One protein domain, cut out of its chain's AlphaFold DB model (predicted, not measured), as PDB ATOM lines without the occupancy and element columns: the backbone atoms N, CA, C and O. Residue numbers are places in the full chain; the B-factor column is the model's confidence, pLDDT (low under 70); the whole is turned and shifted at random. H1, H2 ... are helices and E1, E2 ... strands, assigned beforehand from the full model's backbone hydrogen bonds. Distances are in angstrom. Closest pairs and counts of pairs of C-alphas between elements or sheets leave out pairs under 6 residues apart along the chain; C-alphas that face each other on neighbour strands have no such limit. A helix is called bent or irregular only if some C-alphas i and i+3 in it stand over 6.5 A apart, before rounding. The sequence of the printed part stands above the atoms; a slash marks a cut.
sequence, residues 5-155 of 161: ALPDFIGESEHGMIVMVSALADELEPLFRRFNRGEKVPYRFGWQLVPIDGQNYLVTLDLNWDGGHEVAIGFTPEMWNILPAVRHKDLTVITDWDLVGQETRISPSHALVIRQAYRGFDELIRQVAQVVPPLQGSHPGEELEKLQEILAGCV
ATOM      1  N   ALA A   5     -63.726  21.295 -71.469       95.69
ATOM      2  CA  ALA A   5     -63.221  21.264 -72.830       95.69
ATOM      3  C   ALA A   5     -64.069  20.311 -73.675       95.69
ATOM      4  O   ALA A   5     -64.354  19.187 -73.259       95.69
ATOM      5  N   LEU A   6     -64.481  20.747 -74.861       96.00
ATOM      6  CA  LEU A   6     -65.212  19.893 -75.794       96.00
ATOM      7  C   LEU A   6     -64.225  19.175 -76.725       96.00
ATOM      8  O   LEU A   6     -63.254  19.796 -77.159       96.00
ATOM      9  N   PRO A   7     -64.457  17.894 -77.056       96.12
ATOM     10  CA  PRO A   7     -63.702  17.202 -78.083       96.12
ATOM     11  C   PRO A   7     -63.785  17.894 -79.438       96.12
ATOM     12  O   PRO A   7     -64.869  18.194 -79.936       96.12
ATOM     13  N   ASP A   8     -62.630  18.041 -80.069       93.44
ATOM     14  CA  ASP A   8     -62.500  18.463 -81.460       93.44
ATOM     15  C   ASP A   8     -62.733  17.282 -82.420       93.44
ATOM     16  O   ASP A   8     -63.181  17.454 -83.555       93.44
ATOM     17  N   PHE A   9     -62.416  16.063 -81.970       91.31
ATOM     18  CA  PHE A   9     -62.606  14.835 -82.736       91.31
ATOM     19  C   PHE A   9     -62.906  13.647 -81.829       91.31
ATOM     20  O   PHE A   9     -62.314  13.487 -80.758       91.31
ATOM     21  N   ILE A  10     -63.797  12.779 -82.310       91.50
ATOM     22  CA  ILE A  10     -64.058  11.477 -81.712       91.50
ATOM     23  C   ILE A  10     -64.035  10.428 -82.819       91.50
ATOM     24  O   ILE A  10     -64.752  10.547 -83.813       91.50
ATOM     25  N   GLY A  11     -63.212   9.404 -82.637       89.56
ATOM     26  CA  GLY A  11     -63.030   8.331 -83.604       89.56
ATOM     27  C   GLY A  11     -62.914   6.973 -82.937       89.56
ATOM     28  O   GLY A  11     -62.645   6.856 -81.742       89.56
ATOM     29  N   GLU A  12     -63.109   5.932 -83.731       87.50
ATOM     30  CA  GLU A  12     -62.925   4.550 -83.315       87.50
ATOM     31  C   GLU A  12     -61.712   3.965 -84.038       87.50
ATOM     32  O   GLU A  12     -61.543   4.148 -85.241       87.50
ATOM     33  N   SER A  13     -60.881   3.238 -83.298       80.62
ATOM     34  CA  SER A  13     -59.726   2.513 -83.818       80.62
ATOM     35  C   SER A  13     -59.785   1.031 -83.446       80.62
ATOM     36  O   SER A  13     -60.634   0.594 -82.658       80.62
ATOM     37  N   GLU A  14     -58.834   0.255 -83.974       74.12
ATOM     38  CA  GLU A  14     -58.632  -1.146 -83.581       74.12
ATOM     39  C   GLU A  14     -58.302  -1.295 -82.086       74.12
ATOM     40  O   GLU A  14     -58.634  -2.312 -81.479       74.12
ATOM     41  N   HIS A  15     -57.679  -0.282 -81.477       71.19
ATOM     42  CA  HIS A  15     -57.205  -0.324 -80.092       71.19
ATOM     43  C   HIS A  15     -58.152   0.338 -79.091       71.19
ATOM     44  O   HIS A  15     -58.028   0.108 -77.889       71.19
ATOM     45  N   GLY A  16     -59.110   1.136 -79.560       84.69
ATOM     46  CA  GLY A  16     -60.066   1.782 -78.678       84.69
ATOM     47  C   GLY A  16     -60.792   2.971 -79.289       84.69
ATOM     48  O   GLY A  16     -60.644   3.268 -80.474       84.69
ATOM     49  N   MET A  17     -61.561   3.660 -78.453       91.56
ATOM     50  CA  MET A  17     -62.093   4.982 -78.771       91.56
ATOM     51  C   MET A  17     -60.990   6.024 -78.618       91.56
ATOM     52  O   MET A  17     -60.193   5.953 -77.685       91.56
ATOM     53  N   ILE A  18     -60.954   6.995 -79.519       92.31
ATOM     54  CA  ILE A  18     -60.025   8.120 -79.485       92.31
ATOM     55  C   ILE A  18     -60.846   9.386 -79.343       92.31
ATOM     56  O   ILE A  18     -61.768   9.627 -80.118       92.31
ATOM     57  N   VAL A  19     -60.490  10.188 -78.352       94.62
ATOM     58  CA  VAL A  19     -61.037  11.518 -78.131       94.62
ATOM     59  C   VAL A  19     -59.871  12.488 -78.179       94.62
ATOM     60  O   VAL A  19     -58.905  12.346 -77.430       94.62
ATOM     61  N   MET A  20     -59.952  13.448 -79.089       94.31
ATOM     62  CA  MET A  20     -58.939  14.478 -79.237       94.31
ATOM     63  C   MET A  20     -59.494  15.816 -78.758       94.31
ATOM     64  O   MET A  20     -60.580  16.226 -79.172       94.31
ATOM     65  N   VAL A  21     -58.761  16.443 -77.838       96.12
ATOM     66  CA  VAL A  21     -59.151  17.674 -77.145       96.12
ATOM     67  C   VAL A  21     -57.958  18.628 -77.125       96.12
ATOM     68  O   VAL A  21     -57.170  18.643 -76.179       96.12
ATOM     69  N   SER A  22     -57.793  19.416 -78.183       94.56
ATOM     70  CA  SER A  22     -56.656  20.334 -78.342       94.56
ATOM     71  C   SER A  22     -56.613  21.411 -77.255       94.56
ATOM     72  O   SER A  22     -55.537  21.802 -76.809       94.56
ATOM     73  N   ALA A  23     -57.784  21.819 -76.758       94.81
ATOM     74  CA  ALA A  23     -57.925  22.793 -75.680       94.81
ATOM     75  C   ALA A  23     -57.311  22.347 -74.341       94.81
ATOM     76  O   ALA A  23     -57.136  23.189 -73.474       94.81
ATOM     77  N   LEU A  24     -56.994  21.054 -74.167       94.06
ATOM     78  CA  LEU A  24     -56.348  20.522 -72.960       94.06
ATOM     79  C   LEU A  24     -54.844  20.265 -73.141       94.06
ATOM     80  O   LEU A  24     -54.239  19.563 -72.324       94.06
ATOM     81  N   ALA A  25     -54.238  20.748 -74.233       92.56
ATOM     82  CA  ALA A  25     -52.833  20.495 -74.537       92.56
ATOM     83  C   ALA A  25     -51.904  20.960 -73.408       92.56
ATOM     84  O   ALA A  25     -51.073  20.176 -72.952       92.56
ATOM     85  N   ASP A  26     -52.075  22.184 -72.907       91.62
ATOM     86  CA  ASP A  26     -51.214  22.731 -71.853       91.62
ATOM     87  C   ASP A  26     -51.459  22.046 -70.498       91.62
ATOM     88  O   ASP A  26     -50.523  21.819 -69.726       91.62
ATOM     89  N   GLU A  27     -52.702  21.662 -70.216       92.06
ATOM     90  CA  GLU A  27     -53.106  21.001 -68.979       92.06
ATOM     91  C   GLU A  27     -52.599  19.558 -68.907       92.06
ATOM     92  O   GLU A  27     -52.163  19.113 -67.842       92.06
ATOM     93  N   LEU A  28     -52.637  18.818 -70.022       91.94
ATOM     94  CA  LEU A  28     -52.218  17.414 -70.093       91.94
ATOM     95  C   LEU A  28     -50.727  17.240 -70.418       91.94
ATOM     96  O   LEU A  28     -50.155  16.196 -70.093       91.94
ATOM     97  N   GLU A  29     -50.057  18.252 -70.970       91.00
ATOM     98  CA  GLU A  29     -48.624  18.204 -71.292       91.00
ATOM     99  C   GLU A  29     -47.733  17.789 -70.096       91.00
ATOM    100  O   GLU A  29     -46.862  16.923 -70.259       91.00
ATOM    101  N   PRO A  30     -47.930  18.295 -68.858       90.81
ATOM    102  CA  PRO A  30     -47.183  17.816 -67.697       90.81
ATOM    103  C   PRO A  30     -47.345  16.312 -67.450       90.81
ATOM    104  O   PRO A  30     -46.373  15.650 -67.071       90.81
ATOM    105  N   LEU A  31     -48.542  15.761 -67.675       91.69
ATOM    106  CA  LEU A  31     -48.812  14.329 -67.539       91.69
ATOM    107  C   LEU A  31     -48.083  13.534 -68.627       91.69
ATOM    108  O   LEU A  31     -47.372  12.574 -68.319       91.69
ATOM    109  N   PHE A  32     -48.184  13.972 -69.881       91.12
ATOM    110  CA  PHE A  32     -47.533  13.324 -71.022       91.12
ATOM    111  C   PHE A  32     -46.010  13.318 -70.891       91.12
ATOM    112  O   PHE A  32     -45.375  12.276 -71.065       91.12
ATOM    113  N   ARG A  33     -45.399  14.414 -70.423       90.00
ATOM    114  CA  ARG A  33     -43.958  14.440 -70.112       90.00
ATOM    115  C   ARG A  33     -43.548  13.391 -69.084       90.00
ATOM    116  O   ARG A  33     -42.467  12.815 -69.207       90.00
ATOM    117  N   ARG A  34     -44.369  13.147 -68.059       91.31
ATOM    118  CA  ARG A  34     -44.099  12.111 -67.048       91.31
ATOM    119  C   ARG A  34     -44.206  10.714 -67.653       91.31
ATOM    120  O   ARG A  34     -43.311   9.897 -67.436       91.31
ATOM    121  N   PHE A  35     -45.229  10.462 -68.469       90.38
ATOM    122  CA  PHE A  35     -45.347   9.206 -69.213       90.38
ATOM    123  C   PHE A  35     -44.162   8.980 -70.158       90.38
ATOM    124  O   PHE A  35     -43.629   7.874 -70.209       90.38
ATOM    125  N   ASN A  36     -43.673  10.028 -70.828       87.44
ATOM    126  CA  ASN A  36     -42.483   9.964 -71.682       87.44
ATOM    127  C   ASN A  36     -41.208   9.582 -70.913       87.44
ATOM    128  O   ASN A  36     -40.341   8.883 -71.427       87.44
ATOM    129  N   ARG A  37     -41.111   9.969 -69.637       89.62
ATOM    130  CA  ARG A  37     -40.024   9.530 -68.745       89.62
ATOM    131  C   ARG A  37     -40.210   8.109 -68.198       89.62
ATOM    132  O   ARG A  37     -39.380   7.652 -67.417       89.62
ATOM    133  N   GLY A  38     -41.282   7.414 -68.579       87.88
ATOM    134  CA  GLY A  38     -41.622   6.082 -68.077       87.88
ATOM    135  C   GLY A  38     -42.182   6.084 -66.653       87.88
ATOM    136  O   GLY A  38     -42.227   5.032 -66.011       87.88
ATOM    137  N   GLU A  39     -42.597   7.244 -66.133       90.06
ATOM    138  CA  GLU A  39     -43.207   7.328 -64.810       90.06
ATOM    139  C   GLU A  39     -44.598   6.687 -64.810       90.06
ATOM    140  O   GLU A  39     -45.413   6.896 -65.710       90.06
ATOM    141  N   LYS A  40     -44.907   5.948 -63.743       87.25
ATOM    142  CA  LYS A  40     -46.265   5.463 -63.481       87.25
ATOM    143  C   LYS A  40     -47.011   6.516 -62.673       87.25
ATOM    144  O   LYS A  40     -46.914   6.523 -61.449       87.25
ATOM    145  N   VAL A  41     -47.726   7.405 -63.355       89.50
ATOM    146  CA  VAL A  41     -48.529   8.447 -62.701       89.50
ATOM    147  C   VAL A  41     -49.915   7.892 -62.369       89.50
ATOM    148  O   VAL A  41     -50.637   7.495 -63.286       89.50
ATOM    149  N   PRO A  42     -50.317   7.835 -61.088       89.81
ATOM    150  CA  PRO A  42     -51.684   7.488 -60.731       89.81
ATOM    151  C   PRO A  42     -52.643   8.580 -61.211       89.81
ATOM    152  O   PRO A  42     -52.433   9.761 -60.932       89.81
ATOM    153  N   TYR A  43     -53.718   8.172 -61.879       91.31
ATOM    154  CA  TYR A  43     -54.819   9.046 -62.263       91.31
ATOM    155  C   TYR A  43     -56.154   8.436 -61.823       91.31
ATOM    156  O   TYR A  43     -56.260   7.234 -61.555       91.31
ATOM    157  N   ARG A  44     -57.173   9.280 -61.713       93.56
ATOM    158  CA  ARG A  44     -58.563   8.915 -61.449       93.56
ATOM    159  C   ARG A  44     -59.444   9.568 -62.496       93.56
ATOM    160  O   ARG A  44     -59.099  10.627 -63.018       93.56
ATOM    161  N   PHE A  45     -60.575   8.931 -62.761       95.25
ATOM    162  CA  PHE A  45     -61.586   9.484 -63.637       95.25
ATOM    163  C   PHE A  45     -62.999   9.195 -63.134       95.25
ATOM    164  O   PHE A  45     -63.189   8.276 -62.331       95.25
ATOM    165  N   GLY A  46     -63.969   9.971 -63.605       95.31
ATOM    166  CA  GLY A  46     -65.387   9.774 -63.321       95.31
ATOM    167  C   GLY A  46     -66.274  10.382 -64.401       95.31
ATOM    168  O   GLY A  46     -65.857  11.295 -65.104       95.31
ATOM    169  N   TRP A  47     -67.494   9.865 -64.522       96.50
ATOM    170  CA  TRP A  47     -68.506  10.391 -65.438       96.50
ATOM    171  C   TRP A  47     -69.551  11.174 -64.665       96.50
ATOM    172  O   TRP A  47     -70.022  10.672 -63.643       96.50
ATOM    173  N   GLN A  48     -69.913  12.368 -65.126       95.88
ATOM    174  CA  GLN A  48     -70.909  13.220 -64.470       95.88
ATOM    175  C   GLN A  48     -71.870  13.837 -65.489       95.88
ATOM    176  O   GLN A  48     -71.464  14.171 -66.603       95.88
ATOM    177  N   LEU A  49     -73.126  14.025 -65.093       95.50
ATOM    178  CA  LEU A  49     -74.106  14.822 -65.821       95.50
ATOM    179  C   LEU A  49     -74.057  16.262 -65.294       95.50
ATOM    180  O   LEU A  49     -74.342  16.511 -64.123       95.50
ATOM    181  N   VAL A  50     -73.703  17.214 -66.152       93.19
ATOM    182  CA  VAL A  50     -73.518  18.620 -65.774       93.19
ATOM    183  C   VAL A  50     -74.515  19.499 -66.529       93.19
ATOM    184  O   VAL A  50     -74.514  19.470 -67.760       93.19
ATOM    185  N   PRO A  51     -75.345  20.307 -65.842       90.31
ATOM    186  CA  PRO A  51     -76.155  21.324 -66.505       90.31
ATOM    187  C   PRO A  51     -75.254  22.474 -66.979       90.31
ATOM    188  O   PRO A  51     -74.521  23.057 -66.176       90.31
ATOM    189  N   ILE A  52     -75.301  22.814 -68.268       84.94
ATOM    190  CA  ILE A  52     -74.626  24.016 -68.794       84.94
ATOM    191  C   ILE A  52     -75.507  25.245 -68.566       84.94
ATOM    192  O   ILE A  52     -75.033  26.312 -68.176       84.94
ATOM    193  N   ASP A  53     -76.807  25.077 -68.792       78.00
ATOM    194  CA  ASP A  53     -77.839  26.077 -68.568       78.00
ATOM    195  C   ASP A  53     -79.134  25.383 -68.106       78.00
ATOM    196  O   ASP A  53     -79.156  24.184 -67.836       78.00
ATOM    197  N   GLY A  54     -80.226  26.137 -67.957       69.19
ATOM    198  CA  GLY A  54     -81.502  25.588 -67.482       69.19
ATOM    199  C   GLY A  54     -82.190  24.609 -68.444       69.19
ATOM    200  O   GLY A  54     -83.299  24.170 -68.142       69.19
ATOM    201  N   GLN A  55     -81.597  24.325 -69.605       73.12
ATOM    202  CA  GLN A  55     -82.157  23.488 -70.665       73.12
ATOM    203  C   GLN A  55     -81.145  22.444 -71.184       73.12
ATOM    204  O   GLN A  55     -81.554  21.394 -71.652       73.12
ATOM    205  N   ASN A  56     -79.838  22.676 -71.083       84.88
ATOM    206  CA  ASN A  56     -78.832  21.839 -71.735       84.88
ATOM    207  C   ASN A  56     -77.942  21.109 -70.730       84.88
ATOM    208  O   ASN A  56     -77.498  21.681 -69.729       84.88
ATOM    209  N   TYR A  57     -77.616  19.857 -71.052       92.50
ATOM    210  CA  TYR A  57     -76.749  19.001 -70.247       92.50
ATOM    211  C   TYR A  57     -75.553  18.493 -71.051       92.50
ATOM    212  O   TYR A  57     -75.658  18.196 -72.238       92.50
ATOM    213  N   LEU A  58     -74.419  18.332 -70.371       95.19
ATOM    214  CA  LEU A  58     -73.274  17.572 -70.863       95.19
ATOM    215  C   LEU A  58     -73.091  16.323 -70.029       95.19
ATOM    216  O   LEU A  58     -73.234  16.342 -68.806       95.19
ATOM    217  N   VAL A  59     -72.651  15.266 -70.693       96.81
ATOM    218  CA  VAL A  59     -71.929  14.198 -70.014       96.81
ATOM    219  C   VAL A  59     -70.470  14.621 -69.977       96.81
ATOM    220  O   VAL A  59     -69.917  14.996 -71.001       96.81
ATOM    221  N   THR A  60     -69.836  14.585 -68.817       97.12
ATOM    222  CA  THR A  60     -68.427  14.957 -68.656       97.12
ATOM    223  C   THR A  60     -67.609  13.759 -68.211       97.12
ATOM    224  O   THR A  60     -68.073  12.960 -67.398       97.12
ATOM    225  N   LEU A  61     -66.406  13.629 -68.767       97.12
ATOM    226  CA  LEU A  61     -65.349  12.768 -68.256       97.12
ATOM    227  C   LEU A  61     -64.367  13.632 -67.474       97.12
ATOM    228  O   LEU A  61     -63.589  14.403 -68.040       97.12
ATOM    229  N   ASP A  62     -64.404  13.460 -66.167       95.69
ATOM    230  CA  ASP A  62     -63.582  14.181 -65.219       95.69
ATOM    231  C   ASP A  62     -62.273  13.435 -65.008       95.69
ATOM    232  O   ASP A  62     -62.299  12.244 -64.708       95.69
ATOM    233  N   LEU A  63     -61.135  14.117 -65.140       94.69
ATOM    234  CA  LEU A  63     -59.801  13.533 -65.008       94.69
ATOM    235  C   LEU A  63     -58.991  14.274 -63.948       94.69
ATOM    236  O   LEU A  63     -58.957  15.501 -63.918       94.69
ATOM    237  N   ASN A  64     -58.294  13.515 -63.105       93.31
ATOM    238  CA  ASN A  64     -57.392  14.048 -62.089       93.31
ATOM    239  C   ASN A  64     -56.174  13.130 -61.918       93.31
ATOM    240  O   ASN A  64     -56.302  11.906 -61.974       93.31
ATOM    241  N   TRP A  65     -54.996  13.696 -61.671       92.94
ATOM    242  CA  TRP A  65     -53.757  12.951 -61.449       92.94
ATOM    243  C   TRP A  65     -52.825  13.682 -60.487       92.94
ATOM    244  O   TRP A  65     -52.964  14.871 -60.207       92.94
ATOM    245  N   ASP A  66     -51.851  12.940 -59.967       90.19
ATOM    246  CA  ASP A  66     -50.877  13.481 -59.026       90.19
ATOM    247  C   ASP A  66     -50.030  14.607 -59.651       90.19
ATOM    248  O   ASP A  66     -49.372  14.416 -60.681       90.19
ATOM    249  N   GLY A  67     -50.041  15.779 -59.013       83.25
ATOM    250  CA  GLY A  67     -49.339  16.980 -59.479       83.25
ATOM    251  C   GLY A  67     -49.984  17.687 -60.678       83.25
ATOM    252  O   GLY A  67     -49.322  18.518 -61.295       83.25
ATOM    253  N   GLY A  68     -51.229  17.343 -61.025       84.25
ATOM    254  CA  GLY A  68     -52.000  17.960 -62.103       84.25
ATOM    255  C   GLY A  68     -53.135  18.860 -61.632       84.25
ATOM    256  O   GLY A  68     -53.468  18.913 -60.447       84.25
ATOM    257  N   HIS A  69     -53.755  19.531 -62.598       86.12
ATOM    258  CA  HIS A  69     -55.051  20.172 -62.422       86.12
ATOM    259  C   HIS A  69     -56.157  19.220 -62.873       86.12
ATOM    260  O   HIS A  69     -55.981  18.442 -63.807       86.12
ATOM    261  N   GLU A  70     -57.297  19.273 -62.192       90.62
ATOM    262  CA  GLU A  70     -58.479  18.543 -62.624       90.62
ATOM    263  C   GLU A  70     -59.012  19.144 -63.933       90.62
ATOM    264  O   GLU A  70     -59.229  20.353 -64.017       90.62
ATOM    265  N   VAL A  71     -59.253  18.297 -64.936       94.38
ATOM    266  CA  VAL A  71     -59.803  18.693 -66.244       94.38
ATOM    267  C   VAL A  71     -61.105  17.947 -66.514       94.38
ATOM    268  O   VAL A  71     -61.295  16.836 -66.020       94.38
ATOM    269  N   ALA A  72     -62.034  18.555 -67.250       96.06
ATOM    270  CA  ALA A  72     -63.266  17.903 -67.704       96.06
ATOM    271  C   ALA A  72     -63.340  17.912 -69.226       96.06
ATOM    272  O   ALA A  72     -63.157  18.957 -69.850       96.06
ATOM    273  N   ILE A  73     -63.672  16.759 -69.800       97.25
ATOM    274  CA  ILE A  73     -63.990  16.620 -71.220       97.25
ATOM    275  C   ILE A  73     -65.505  16.483 -71.351       97.25
ATOM    276  O   ILE A  73     -66.075  15.527 -70.828       97.25
ATOM    277  N   GLY A  74     -66.161  17.434 -72.008       96.50
ATOM    278  CA  GLY A  74     -67.614  17.478 -72.163       96.50
ATOM    279  C   GLY A  74     -68.095  16.870 -73.473       96.50
ATOM    280  O   GLY A  74     -67.598  17.202 -74.540       96.50
ATOM    281  N   PHE A  75     -69.115  16.027 -73.399       96.62
ATOM    282  CA  PHE A  75     -69.779  15.394 -74.530       96.62
ATOM    283  C   PHE A  75     -71.199  15.944 -74.642       96.62
ATOM    284  O   PHE A  75     -71.992  15.831 -73.698       96.62
ATOM    285  N   THR A  76     -71.505  16.541 -75.793       94.75
ATOM    286  CA  THR A  76     -72.836  17.071 -76.119       94.75
ATOM    287  C   THR A  76     -73.825  15.936 -76.424       94.75
ATOM    288  O   THR A  76     -73.390  14.800 -76.659       94.75
ATOM    289  N   PRO A  77     -75.143  16.207 -76.461       93.38
ATOM    290  CA  PRO A  77     -76.160  15.206 -76.794       93.38
ATOM    291  C   PRO A  77     -75.905  14.437 -78.102       93.38
ATOM    292  O   PRO A  77     -76.204  13.243 -78.209       93.38
ATOM    293  N   GLU A  78     -75.296  15.079 -79.102       92.50
ATOM    294  CA  GLU A  78     -74.924  14.448 -80.372       92.50
ATOM    295  C   GLU A  78     -73.765  13.452 -80.215       92.50
ATOM    296  O   GLU A  78     -73.679  12.471 -80.959       92.50
ATOM    297  N   MET A  79     -72.890  13.682 -79.235       94.94
ATOM    298  CA  MET A  79     -71.697  12.879 -78.976       94.94
ATOM    299  C   MET A  79     -71.968  11.671 -78.070       94.94
ATOM    300  O   MET A  79     -71.160  10.748 -78.050       94.94
ATOM    301  N   TRP A  80     -73.091  11.605 -77.346       94.38
ATOM    302  CA  TRP A  80     -73.366  10.511 -76.391       94.38
ATOM    303  C   TRP A  80     -73.425   9.113 -77.011       94.38
ATOM    304  O   TRP A  80     -73.231   8.117 -76.317       94.38
ATOM    305  N   ASN A  81     -73.602   9.022 -78.329       90.88
ATOM    306  CA  ASN A  81     -73.565   7.755 -79.062       90.88
ATOM    307  C   ASN A  81     -72.213   7.023 -78.964       90.88
ATOM    308  O   ASN A  81     -72.122   5.864 -79.362       90.88
ATOM    309  N   ILE A  82     -71.166   7.662 -78.433       91.38
ATOM    310  CA  ILE A  82     -69.866   7.023 -78.194       91.38
ATOM    311  C   ILE A  82     -69.873   6.135 -76.946       91.38
ATOM    312  O   ILE A  82     -69.054   5.224 -76.843       91.38
ATOM    313  N   LEU A  83     -70.761   6.402 -75.978       92.94
ATOM    314  CA  LEU A  83     -70.747   5.753 -74.662       92.94
ATOM    315  C   LEU A  83     -70.873   4.218 -74.757       92.94
ATOM    316  O   LEU A  83     -70.118   3.527 -74.067       92.94
ATOM    317  N   PRO A  84     -71.698   3.649 -75.662       91.31
ATOM    318  CA  PRO A  84     -71.713   2.207 -75.904       91.31
ATOM    319  C   PRO A  84     -70.367   1.649 -76.369       91.31
ATOM    320  O   PRO A  84     -69.964   0.573 -75.937       91.31
ATOM    321  N   ALA A  85     -69.623   2.376 -77.205       89.19
ATOM    322  CA  ALA A  85     -68.303   1.931 -77.646       89.19
ATOM    323  C   ALA A  85     -67.279   1.986 -76.498       89.19
ATOM    324  O   ALA A  85     -66.503   1.047 -76.315       89.19
ATOM    325  N   VAL A  86     -67.346   3.026 -75.657       90.25
ATOM    326  CA  VAL A  86     -66.530   3.189 -74.436       90.25
ATOM    327  C   VAL A  86     -66.748   2.047 -73.424       90.25
ATOM    328  O   VAL A  86     -65.858   1.740 -72.629       90.25
ATOM    329  N   ARG A  87     -67.891   1.348 -73.475       88.12
ATOM    330  CA  ARG A  87     -68.134   0.127 -72.683       88.12
ATOM    331  C   ARG A  87     -67.189  -1.013 -73.012       88.12
ATOM    332  O   ARG A  87     -66.726  -1.715 -72.112       88.12
ATOM    333  N   HIS A  88     -66.921  -1.213 -74.292       86.00
ATOM    334  CA  HIS A  88     -66.213  -2.393 -74.779       86.00
ATOM    335  C   HIS A  88     -64.759  -2.110 -75.150       86.00
ATOM    336  O   HIS A  88     -64.017  -3.042 -75.460       86.00
ATOM    337  N   LYS A  89     -64.355  -0.841 -75.115       87.62
ATOM    338  CA  LYS A  89     -63.065  -0.371 -75.600       87.62
ATOM    339  C   LYS A  89     -62.378   0.534 -74.588       87.62
ATOM    340  O   LYS A  89     -63.028   1.215 -73.796       87.62
ATOM    341  N   ASP A  90     -61.052   0.563 -74.646       91.12
ATOM    342  CA  ASP A  90     -60.281   1.584 -73.944       91.12
ATOM    343  C   ASP A  90     -60.554   2.956 -74.576       91.12
ATOM    344  O   ASP A  90     -60.849   3.060 -75.771       91.12
ATOM    345  N   LEU A  91     -60.467   4.009 -73.766       93.56
ATOM    346  CA  LEU A  91     -60.635   5.387 -74.214       93.56
ATOM    347  C   LEU A  91     -59.284   6.090 -74.188       93.56
ATOM    348  O   LEU A  91     -58.685   6.261 -73.130       93.56
ATOM    349  N   THR A  92     -58.809   6.505 -75.351       93.25
ATOM    350  CA  THR A  92     -57.547   7.220 -75.512       93.25
ATOM    351  C   THR A  92     -57.823   8.706 -75.660       93.25
ATOM    352  O   THR A  92     -58.509   9.115 -76.595       93.25
ATOM    353  N   VAL A  93     -57.275   9.508 -74.753       94.31
ATOM    354  CA  VAL A  93     -57.306  10.969 -74.827       94.31
ATOM    355  C   VAL A  93     -55.984  11.464 -75.400       94.31
ATOM    356  O   VAL A  93     -54.917  11.146 -74.869       94.31
ATOM    357  N   ILE A  94     -56.070  12.249 -76.469       93.56
ATOM    358  CA  ILE A  94     -54.944  12.936 -77.111       93.56
ATOM    359  C   ILE A  94     -55.247  14.429 -77.233       93.56
ATOM    360  O   ILE A  94     -56.402  14.846 -77.184       93.56
ATOM    361  N   THR A  95     -54.208  15.237 -77.401       94.00
ATOM    362  CA  THR A  95     -54.331  16.697 -77.556       94.00
ATOM    363  C   THR A  95     -53.716  17.205 -78.858       94.00
ATOM    364  O   THR A  95     -53.774  18.398 -79.138       94.00
ATOM    365  N   ASP A  96     -53.126  16.308 -79.652       90.38
ATOM    366  CA  ASP A  96     -52.422  16.628 -80.891       90.38
ATOM    367  C   ASP A  96     -53.089  15.923 -82.080       90.38
ATOM    368  O   ASP A  96     -53.269  14.700 -82.081       90.38
ATOM    369  N   TRP A  97     -53.451  16.707 -83.096       88.12
ATOM    370  CA  TRP A  97     -54.042  16.229 -84.345       88.12
ATOM    371  C   TRP A  97     -53.121  15.283 -85.109       88.12
ATOM    372  O   TRP A  97     -53.620  14.370 -85.767       88.12
ATOM    373  N   ASP A  98     -51.803  15.446 -84.992       86.56
ATOM    374  CA  ASP A  98     -50.838  14.608 -85.706       86.56
ATOM    375  C   ASP A  98     -50.900  13.138 -85.254       86.56
ATOM    376  O   ASP A  98     -50.428  12.244 -85.962       86.56
ATOM    377  N   LEU A  99     -51.514  12.865 -84.097       82.81
ATOM    378  CA  LEU A  99     -51.715  11.520 -83.556       82.81
ATOM    379  C   LEU A  99     -52.978  10.829 -84.094       82.81
ATOM    380  O   LEU A  99     -53.096   9.605 -83.988       82.81
ATOM    381  N   VAL A 100     -53.914  11.577 -84.684       81.12
ATOM    382  CA  VAL A 100     -55.124  11.017 -85.302       81.12
ATOM    383  C   VAL A 100     -54.731  10.248 -86.570       81.12
ATOM    384  O   VAL A 100     -53.977  10.754 -87.399       81.12
ATOM    385  N   GLY A 101     -55.205   9.009 -86.743       72.75
ATOM    386  CA  GLY A 101     -54.794   8.157 -87.870       72.75
ATOM    387  C   GLY A 101     -53.406   7.518 -87.718       72.75
ATOM    388  O   GLY A 101     -52.935   6.831 -88.626       72.75
ATOM    389  N   GLN A 102     -52.723   7.752 -86.589       72.25
ATOM    390  CA  GLN A 102     -51.439   7.134 -86.247       72.25
ATOM    391  C   GLN A 102     -51.579   6.148 -85.084       72.25
ATOM    392  O   GLN A 102     -50.685   6.029 -84.250       72.25
ATOM    393  N   GLU A 103     -52.683   5.409 -85.013       65.94
ATOM    394  CA  GLU A 103     -53.097   4.645 -83.828       65.94
ATOM    395  C   GLU A 103     -52.086   3.569 -83.417       65.94
ATOM    396  O   GLU A 103     -51.889   3.308 -82.235       65.94
ATOM    397  N   THR A 104     -51.367   3.005 -84.388       59.19
ATOM    398  CA  THR A 104     -50.279   2.035 -84.158       59.19
ATOM    399  C   THR A 104     -48.990   2.667 -83.618       59.19
ATOM    400  O   THR A 104     -48.078   1.956 -83.191       59.19
ATOM    401  N   ARG A 105     -48.888   3.999 -83.651       59.62
ATOM    402  CA  ARG A 105     -47.720   4.798 -83.253       59.62
ATOM    403  C   ARG A 105     -48.006   5.753 -82.103       59.62
ATOM    404  O   ARG A 105     -47.077   6.446 -81.686       59.62
ATOM    405  N   ILE A 106     -49.236   5.784 -81.581       64.12
ATOM    406  CA  ILE A 106     -49.550   6.532 -80.366       64.12
ATOM    407  C   ILE A 106     -48.749   5.899 -79.233       64.12
ATOM    408  O   ILE A 106     -49.132   4.906 -78.615       64.12
ATOM    409  N   SER A 107     -47.572   6.466 -78.993       67.38
ATOM    410  CA  SER A 107     -46.770   6.106 -77.844       67.38
ATOM    411  C   SER A 107     -47.563   6.481 -76.589       67.38
ATOM    412  O   SER A 107     -48.108   7.589 -76.536       67.38
ATOM    413  N   PRO A 108     -47.564   5.638 -75.540       65.94
ATOM    414  CA  PRO A 108     -48.148   5.971 -74.236       65.94
ATOM    415  C   PRO A 108     -47.615   7.283 -73.636       65.94
ATOM    416  O   PRO A 108     -48.169   7.798 -72.674       65.94
ATOM    417  N   SER A 109     -46.524   7.818 -74.187       72.94
ATOM    418  CA  SER A 109     -45.934   9.099 -73.822       72.94
ATOM    419  C   SER A 109     -46.684  10.338 -74.330       72.94
ATOM    420  O   SER A 109     -46.366  11.421 -73.860       72.94
ATOM    421  N   HIS A 110     -47.622  10.210 -75.277       82.56
ATOM    422  CA  HIS A 110     -48.366  11.342 -75.867       82.56
ATOM    423  C   HIS A 110     -49.888  11.187 -75.758       82.56
ATOM    424  O   HIS A 110     -50.642  11.904 -76.409       82.56
ATOM    425  N   ALA A 111     -50.348  10.211 -74.979       89.50
ATOM    426  CA  ALA A 111     -51.762   9.933 -74.826       89.50
ATOM    427  C   ALA A 111     -52.064   9.401 -73.432       89.50
ATOM    428  O   ALA A 111     -51.260   8.687 -72.828       89.50
ATOM    429  N   LEU A 112     -53.265   9.697 -72.946       92.00
ATOM    430  CA  LEU A 112     -53.810   9.074 -71.751       92.00
ATOM    431  C   LEU A 112     -54.754   7.949 -72.173       92.00
ATOM    432  O   LEU A 112     -55.842   8.202 -72.681       92.00
ATOM    433  N   VAL A 113     -54.345   6.704 -71.939       91.31
ATOM    434  CA  VAL A 113     -55.185   5.528 -72.204       91.31
ATOM    435  C   VAL A 113     -55.951   5.151 -70.939       91.31
ATOM    436  O   VAL A 113     -55.385   4.621 -69.981       91.31
ATOM    437  N   ILE A 114     -57.255   5.399 -70.948       92.75
ATOM    438  CA  ILE A 114     -58.179   5.066 -69.871       92.75
ATOM    439  C   ILE A 114     -58.746   3.677 -70.126       92.75
ATOM    440  O   ILE A 114     -59.625   3.469 -70.965       92.75
ATOM    441  N   ARG A 115     -58.243   2.712 -69.358       91.12
ATOM    442  CA  ARG A 115     -58.745   1.341 -69.403       91.12
ATOM    443  C   ARG A 115     -60.073   1.215 -68.687       91.12
ATOM    444  O   ARG A 115     -60.237   1.778 -67.605       91.12
ATOM    445  N   GLN A 116     -60.970   0.402 -69.246       90.56
ATOM    446  CA  GLN A 116     -62.312   0.189 -68.687       90.56
ATOM    447  C   GLN A 116     -63.006   1.527 -68.411       90.56
ATOM    448  O   GLN A 116     -63.512   1.771 -67.314       90.56
ATOM    449  N   ALA A 117     -62.981   2.408 -69.411       91.81
ATOM    450  CA  ALA A 117     -63.478   3.769 -69.296       91.81
ATOM    451  C   ALA A 117     -64.967   3.837 -68.927       91.81
ATOM    452  O   ALA A 117     -65.399   4.846 -68.401       91.81
ATOM    453  N   TYR A 118     -65.732   2.755 -69.075       91.25
ATOM    454  CA  TYR A 118     -67.107   2.652 -68.571       91.25
ATOM    455  C   TYR A 118     -67.251   2.693 -67.046       91.25
ATOM    456  O   TYR A 118     -68.363   2.851 -66.541       91.25
ATOM    457  N   ARG A 119     -66.166   2.507 -66.282       90.31
ATOM    458  CA  ARG A 119     -66.224   2.602 -64.819       90.31
ATOM    459  C   ARG A 119     -66.757   3.985 -64.433       90.31
ATOM    460  O   ARG A 119     -66.163   5.001 -64.773       90.31
ATOM    461  N   GLY A 120     -67.881   4.007 -63.720       87.88
ATOM    462  CA  GLY A 120     -68.600   5.235 -63.367       87.88
ATOM    463  C   GLY A 120     -69.899   5.464 -64.146       87.88
ATOM    464  O   GLY A 120     -70.665   6.337 -63.752       87.88
ATOM    465  N   PHE A 121     -70.210   4.661 -65.172       93.12
ATOM    466  CA  PHE A 121     -71.509   4.728 -65.856       93.12
ATOM    467  C   PHE A 121     -72.689   4.461 -64.917       93.12
ATOM    468  O   PHE A 121     -73.715   5.111 -65.063       93.12
ATOM    469  N   ASP A 122     -72.541   3.597 -63.907       90.25
ATOM    470  CA  ASP A 122     -73.603   3.366 -62.914       90.25
ATOM    471  C   ASP A 122     -73.979   4.644 -62.159       90.25
ATOM    472  O   ASP A 122     -75.146   4.883 -61.859       90.25
ATOM    473  N   GLU A 123     -72.984   5.476 -61.850       91.62
ATOM    474  CA  GLU A 123     -73.216   6.755 -61.188       91.62
ATOM    475  C   GLU A 123     -73.872   7.746 -62.152       91.62
ATOM    476  O   GLU A 123     -74.858   8.382 -61.790       91.62
ATOM    477  N   LEU A 124     -73.414   7.794 -63.405       94.44
ATOM    478  CA  LEU A 124     -74.049   8.603 -64.442       94.44
ATOM    479  C   LEU A 124     -75.523   8.211 -64.656       94.44
ATOM    480  O   LEU A 124     -76.384   9.083 -64.723       94.44
ATOM    481  N   ILE A 125     -75.841   6.912 -64.677       92.88
ATOM    482  CA  ILE A 125     -77.216   6.398 -64.772       92.88
ATOM    483  C   ILE A 125     -78.071   6.911 -63.613       92.88
ATOM    484  O   ILE A 125     -79.192   7.374 -63.831       92.88
ATOM    485  N   ARG A 126     -77.553   6.861 -62.378       91.50
ATOM    486  CA  ARG A 126     -78.270   7.385 -61.205       91.50
ATOM    487  C   ARG A 126     -78.513   8.884 -61.316       91.50
ATOM    488  O   ARG A 126     -79.603   9.327 -60.968       91.50
ATOM    489  N   GLN A 127     -77.531   9.644 -61.795       93.44
ATOM    490  CA  GLN A 127     -77.667  11.087 -61.988       93.44
ATOM    491  C   GLN A 127     -78.754  11.406 -63.018       93.44
ATOM    492  O   GLN A 127     -79.656  12.184 -62.724       93.44
ATOM    493  N   VAL A 128     -78.741  10.743 -64.179       91.69
ATOM    494  CA  VAL A 128     -79.769  10.918 -65.221       91.69
ATOM    495  C   VAL A 128     -81.161  10.572 -64.682       91.69
ATOM    496  O   VAL A 128     -82.094  11.360 -64.830       91.69
ATOM    497  N   ALA A 129     -81.303   9.452 -63.965       88.69
ATOM    498  CA  ALA A 129     -82.585   9.016 -63.405       88.69
ATOM    499  C   ALA A 129     -83.192   9.996 -62.379       88.69
ATOM    500  O   ALA A 129     -84.405   9.999 -62.178       88.69
ATOM    501  N   GLN A 130     -82.376  10.833 -61.731       88.44
ATOM    502  CA  GLN A 130     -82.855  11.873 -60.813       88.44
ATOM    503  C   GLN A 130     -83.362  13.126 -61.543       88.44
ATOM    504  O   GLN A 130     -84.172  13.867 -60.987       88.44
ATOM    505  N   VAL A 131     -82.900  13.359 -62.775       86.56
ATOM    506  CA  VAL A 131     -83.147  14.592 -63.538       86.56
ATOM    507  C   VAL A 131     -84.232  14.419 -64.605       86.56
ATOM    508  O   VAL A 131     -84.956  15.370 -64.886       86.56
ATOM    509  N   VAL A 132     -84.411  13.216 -65.161       80.62
ATOM    510  CA  VAL A 132     -85.446  12.945 -66.180       80.62
ATOM    511  C   VAL A 132     -86.876  13.224 -65.676       80.62
ATOM    512  O   VAL A 132     -87.589  13.982 -66.336       80.62
ATOM    513  N   PRO A 133     -87.328  12.706 -64.510       80.50
ATOM    514  CA  PRO A 133     -88.716  12.879 -64.069       80.50
ATOM    515  C   PRO A 133     -89.205  14.338 -63.973       80.50
ATOM    516  O   PRO A 133     -90.315  14.610 -64.433       80.50
ATOM    517  N   PRO A 134     -88.441  15.303 -63.416       76.69
ATOM    518  CA  PRO A 134     -88.888  16.695 -63.356       76.69
ATOM    519  C   PRO A 134     -88.895  17.421 -64.712       76.69
ATOM    520  O   PRO A 134     -89.479  18.500 -64.795       76.69
ATOM    521  N   LEU A 135     -88.266  16.869 -65.757       79.69
ATOM    522  CA  LEU A 135     -88.148  17.492 -67.084       79.69
ATOM    523  C   LEU A 135     -89.001  16.802 -68.158       79.69
ATOM    524  O   LEU A 135     -88.917  17.158 -69.336       79.69
ATOM    525  N   GLN A 136     -89.837  15.842 -67.770       78.00
ATOM    526  CA  GLN A 136     -90.651  15.066 -68.698       78.00
ATOM    527  C   GLN A 136     -91.550  15.963 -69.570       78.00
ATOM    528  O   GLN A 136     -92.247  16.849 -69.072       78.00
ATOM    529  N   GLY A 137     -91.544  15.722 -70.886       73.94
ATOM    530  CA  GLY A 137     -92.314  16.503 -71.865       73.94
ATOM    531  C   GLY A 137     -91.690  17.850 -72.253       73.94
ATOM    532  O   GLY A 137     -92.339  18.647 -72.933       73.94
ATOM    533  N   SER A 138     -90.452  18.115 -71.830       82.88
ATOM    534  CA  SER A 138     -89.631  19.230 -72.309       82.88
ATOM    535  C   SER A 138     -88.507  18.725 -73.218       82.88
ATOM    536  O   SER A 138     -88.099  17.572 -73.112       82.88
ATOM    537  N   HIS A 139     -87.972  19.596 -74.076       80.12
ATOM    538  CA  HIS A 139     -86.843  19.258 -74.951       80.12
ATOM    539  C   HIS A 139     -85.605  18.706 -74.199       80.12
ATOM    540  O   HIS A 139     -85.114  17.651 -74.593       80.12
ATOM    541  N   PRO A 140     -85.168  19.295 -73.064       80.81
ATOM    542  CA  PRO A 140     -84.123  18.706 -72.216       80.81
ATOM    543  C   PRO A 140     -84.452  17.283 -71.741       80.81
ATOM    544  O   PRO A 140     -83.571  16.442 -71.586       80.81
ATOM    545  N   GLY A 141     -85.737  17.018 -71.486       82.94
ATOM    546  CA  GLY A 141     -86.226  15.703 -71.086       82.94
ATOM    547  C   GLY A 141     -86.037  14.660 -72.182       82.94
ATOM    548  O   GLY A 141     -85.540  13.581 -71.889       82.94
ATOM    549  N   GLU A 142     -86.348  14.994 -73.437       87.44
ATOM    550  CA  GLU A 142     -86.183  14.082 -74.582       87.44
ATOM    551  C   GLU A 142     -84.714  13.674 -74.787       87.44
ATOM    552  O   GLU A 142     -84.410  12.504 -75.037       87.44
ATOM    553  N   GLU A 143     -83.779  14.617 -74.642       89.81
ATOM    554  CA  GLU A 143     -82.347  14.314 -74.725       89.81
ATOM    555  C   GLU A 143     -81.902  13.398 -73.581       89.81
ATOM    556  O   GLU A 143     -81.216  12.400 -73.811       89.81
ATOM    557  N   LEU A 144     -82.320  13.689 -72.349       91.00
ATOM    558  CA  LEU A 144     -81.966  12.874 -71.189       91.00
ATOM    559  C   LEU A 144     -82.616  11.483 -71.216       91.00
ATOM    560  O   LEU A 144     -81.990  10.518 -70.777       91.00
ATOM    561  N   GLU A 145     -83.823  11.349 -71.766       90.69
ATOM    562  CA  GLU A 145     -84.463  10.055 -72.029       90.69
ATOM    563  C   GLU A 145     -83.630   9.242 -73.029       90.69
ATOM    564  O   GLU A 145     -83.295   8.085 -72.766       90.69
ATOM    565  N   LYS A 146     -83.177   9.865 -74.123       92.06
ATOM    566  CA  LYS A 146     -82.261   9.228 -75.078       92.06
ATOM    567  C   LYS A 146     -80.940   8.815 -74.418       92.06
ATOM    568  O   LYS A 146     -80.438   7.721 -74.677       92.06
ATOM    569  N   LEU A 147     -80.365   9.654 -73.553       93.81
ATOM    570  CA  LEU A 147     -79.170   9.292 -72.783       93.81
ATOM    571  C   LEU A 147     -79.428   8.083 -71.882       93.81
ATOM    572  O   LEU A 147     -78.588   7.188 -71.795       93.81
ATOM    573  N   GLN A 148     -80.586   8.038 -71.228       91.62
ATOM    574  CA  GLN A 148     -80.977   6.917 -70.384       91.62
ATOM    575  C   GLN A 148     -81.077   5.614 -71.188       91.62
ATOM    576  O   GLN A 148     -80.588   4.586 -70.724       91.62
ATOM    577  N   GLU A 149     -81.639   5.648 -72.400       91.31
ATOM    578  CA  GLU A 149     -81.678   4.491 -73.304       91.31
ATOM    579  C   GLU A 149     -80.273   4.031 -73.718       91.31
ATOM    580  O   GLU A 149     -79.959   2.840 -73.638       91.31
ATOM    581  N   ILE A 150     -79.404   4.976 -74.100       93.06
ATOM    582  CA  ILE A 150     -78.000   4.702 -74.436       93.06
ATOM    583  C   ILE A 150     -77.306   4.003 -73.263       93.06
ATOM    584  O   ILE A 150     -76.671   2.960 -73.441       93.06
ATOM    585  N   LEU A 151     -77.442   4.554 -72.056       91.44
ATOM    586  CA  LEU A 151     -76.804   4.018 -70.860       91.44
ATOM    587  C   LEU A 151     -77.404   2.679 -70.425       91.44
ATOM    588  O   LEU A 151     -76.658   1.821 -69.962       91.44
ATOM    589  N   ALA A 152     -78.705   2.449 -70.616       86.62
ATOM    590  CA  ALA A 152     -79.332   1.156 -70.345       86.62
ATOM    591  C   ALA A 152     -78.753   0.048 -71.240       86.62
ATOM    592  O   ALA A 152     -78.471  -1.050 -70.759       86.62
ATOM    593  N   GLY A 153     -78.482   0.355 -72.514       84.38
ATOM    594  CA  GLY A 153     -77.734  -0.531 -73.415       84.38
ATOM    595  C   GLY A 153     -76.276  -0.750 -72.995       84.38
ATOM    596  O   GLY A 153     -75.636  -1.703 -73.436       84.38
ATOM    597  N   CYS A 154     -75.757   0.104 -72.109       83.19
ATOM    598  CA  CYS A 154     -74.423   0.004 -71.536       83.19
ATOM    599  C   CYS A 154     -74.379  -0.724 -70.182       83.19
ATOM    600  O   CYS A 154     -73.333  -0.677 -69.542       83.19
ATOM    601  N   VAL A 155     -75.445  -1.385 -69.719       69.31
ATOM    602  CA  VAL A 155     -75.439  -2.203 -68.488       69.31
ATOM    603  C   VAL A 155     -75.573  -3.677 -68.865       69.31
ATOM    604  O   VAL A 155     -76.335  -4.026 -69.763       69.31
TER     605      VAL A 155
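What this domain is: This is residues 5 to 155 of the 161 residues of an uncharacterized protein of Desulfofundulus thermosubterraneus DSM 16057 (UniProt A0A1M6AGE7). Two separate sheets make the body: a strongly twisted sheet of three strands, E3 E4 E5, through the middle, and a second sheet, E1 E2 E6 E7. H1 packs on both sheets near one end of the long axis, the helical hairpin H3 and H4 lies toward the other end, and H2 packs on the second sheet and on H4. The printed part has 151 residues, with four named helices and seven named strands, in the order E1 E2 H1 E3 E4 E5 H2 E6 E7 H3 H4, in the mixed class of helices and strands. The second sheet is mixed and the three-stranded one antiparallel. The whole is compact, with a radius of gyration of the C-alphas of 15.8 A, but elongated, spanning 52 by 31 by 24 A.

Where its parts are: E1, residues 9 to 12, begins at C-alpha 9 (-62.606, 14.835, -82.736), and E2 is residues 16 to 20. H1, residues 22 to 36, is 18.8 A long and irregular, with C-alphas 23 and 26 7.7 A apart. E3, residues 43 to 51, is 25.0 A long and bends by 50 degrees at residue 47; E4, residues 57 to 65, is 25.4 A long. E5 is residues 71 to 75. H2, residues 80 to 88, is only just irregular: C-alphas 81 and 84 are 6.6 A apart. E6 is residues 90 to 94 and E7 residues 112 to 114. H3, residues 121 to 131, is 15.4 A long; H4, residues 139 to 152, is 20.1 A long and ends at C-alpha 152 (-79.332, 1.156, -70.345).

How they stand to each other: E1 and E2 form an antiparallel hairpin, with N 11 and O 18 2.9 A apart. E2 and E6 are parallel, with N 17 and O 90 at 2.8 A. The hairpin E6 and E7 has N 93 and O 112 at 2.8 A. H2 is on this sheet at a height of 9.3 A; the closest C-alphas of H2 and E2 are those of Val 86 and Met 17, 6.5 A apart. H1 is on both sheets, with C-alphas 32 and 112 of H1 and E7 closest at 7.6 A. E3 E4 E5 is a meander, each strand the antiparallel neighbour of the one before, with N 48 and O 60 at 3.0 A and N 61 and O 73 at 2.8 A. It makes two layers with H1 and H3, helices on one face of a sheet. H3 runs along E3, at 15 degrees on the local plane; C-alphas 48 and 124 are closest at 5.6 A. H3 and H4 touch, a helical hairpin at a shallow tilt of 29 degrees, opposite ways, with C-alphas 125 and 151 closest at 6.5 A. H4 touches H2 with residues 147 to 151 alone, C-alphas 150 and 84 being closest at 6.9 A. O i to N i+4 pairs are within hydrogen-bond range throughout H3 and H4, in 7 of 11 in H1 and in 2 of 5 in H2, where 5 of 6 O i to N i+3 pairs are.

The domain as a whole: The C-alphas of Arg 37 and Gly 137 are the two farthest apart, 52.8 A. The printed part has no cut. The link from E6 to E7, 17 residues, is long. The mean pLDDT of the printed part is 88.3; residue 54, residues 103 to 108 and residue 155 are under 70.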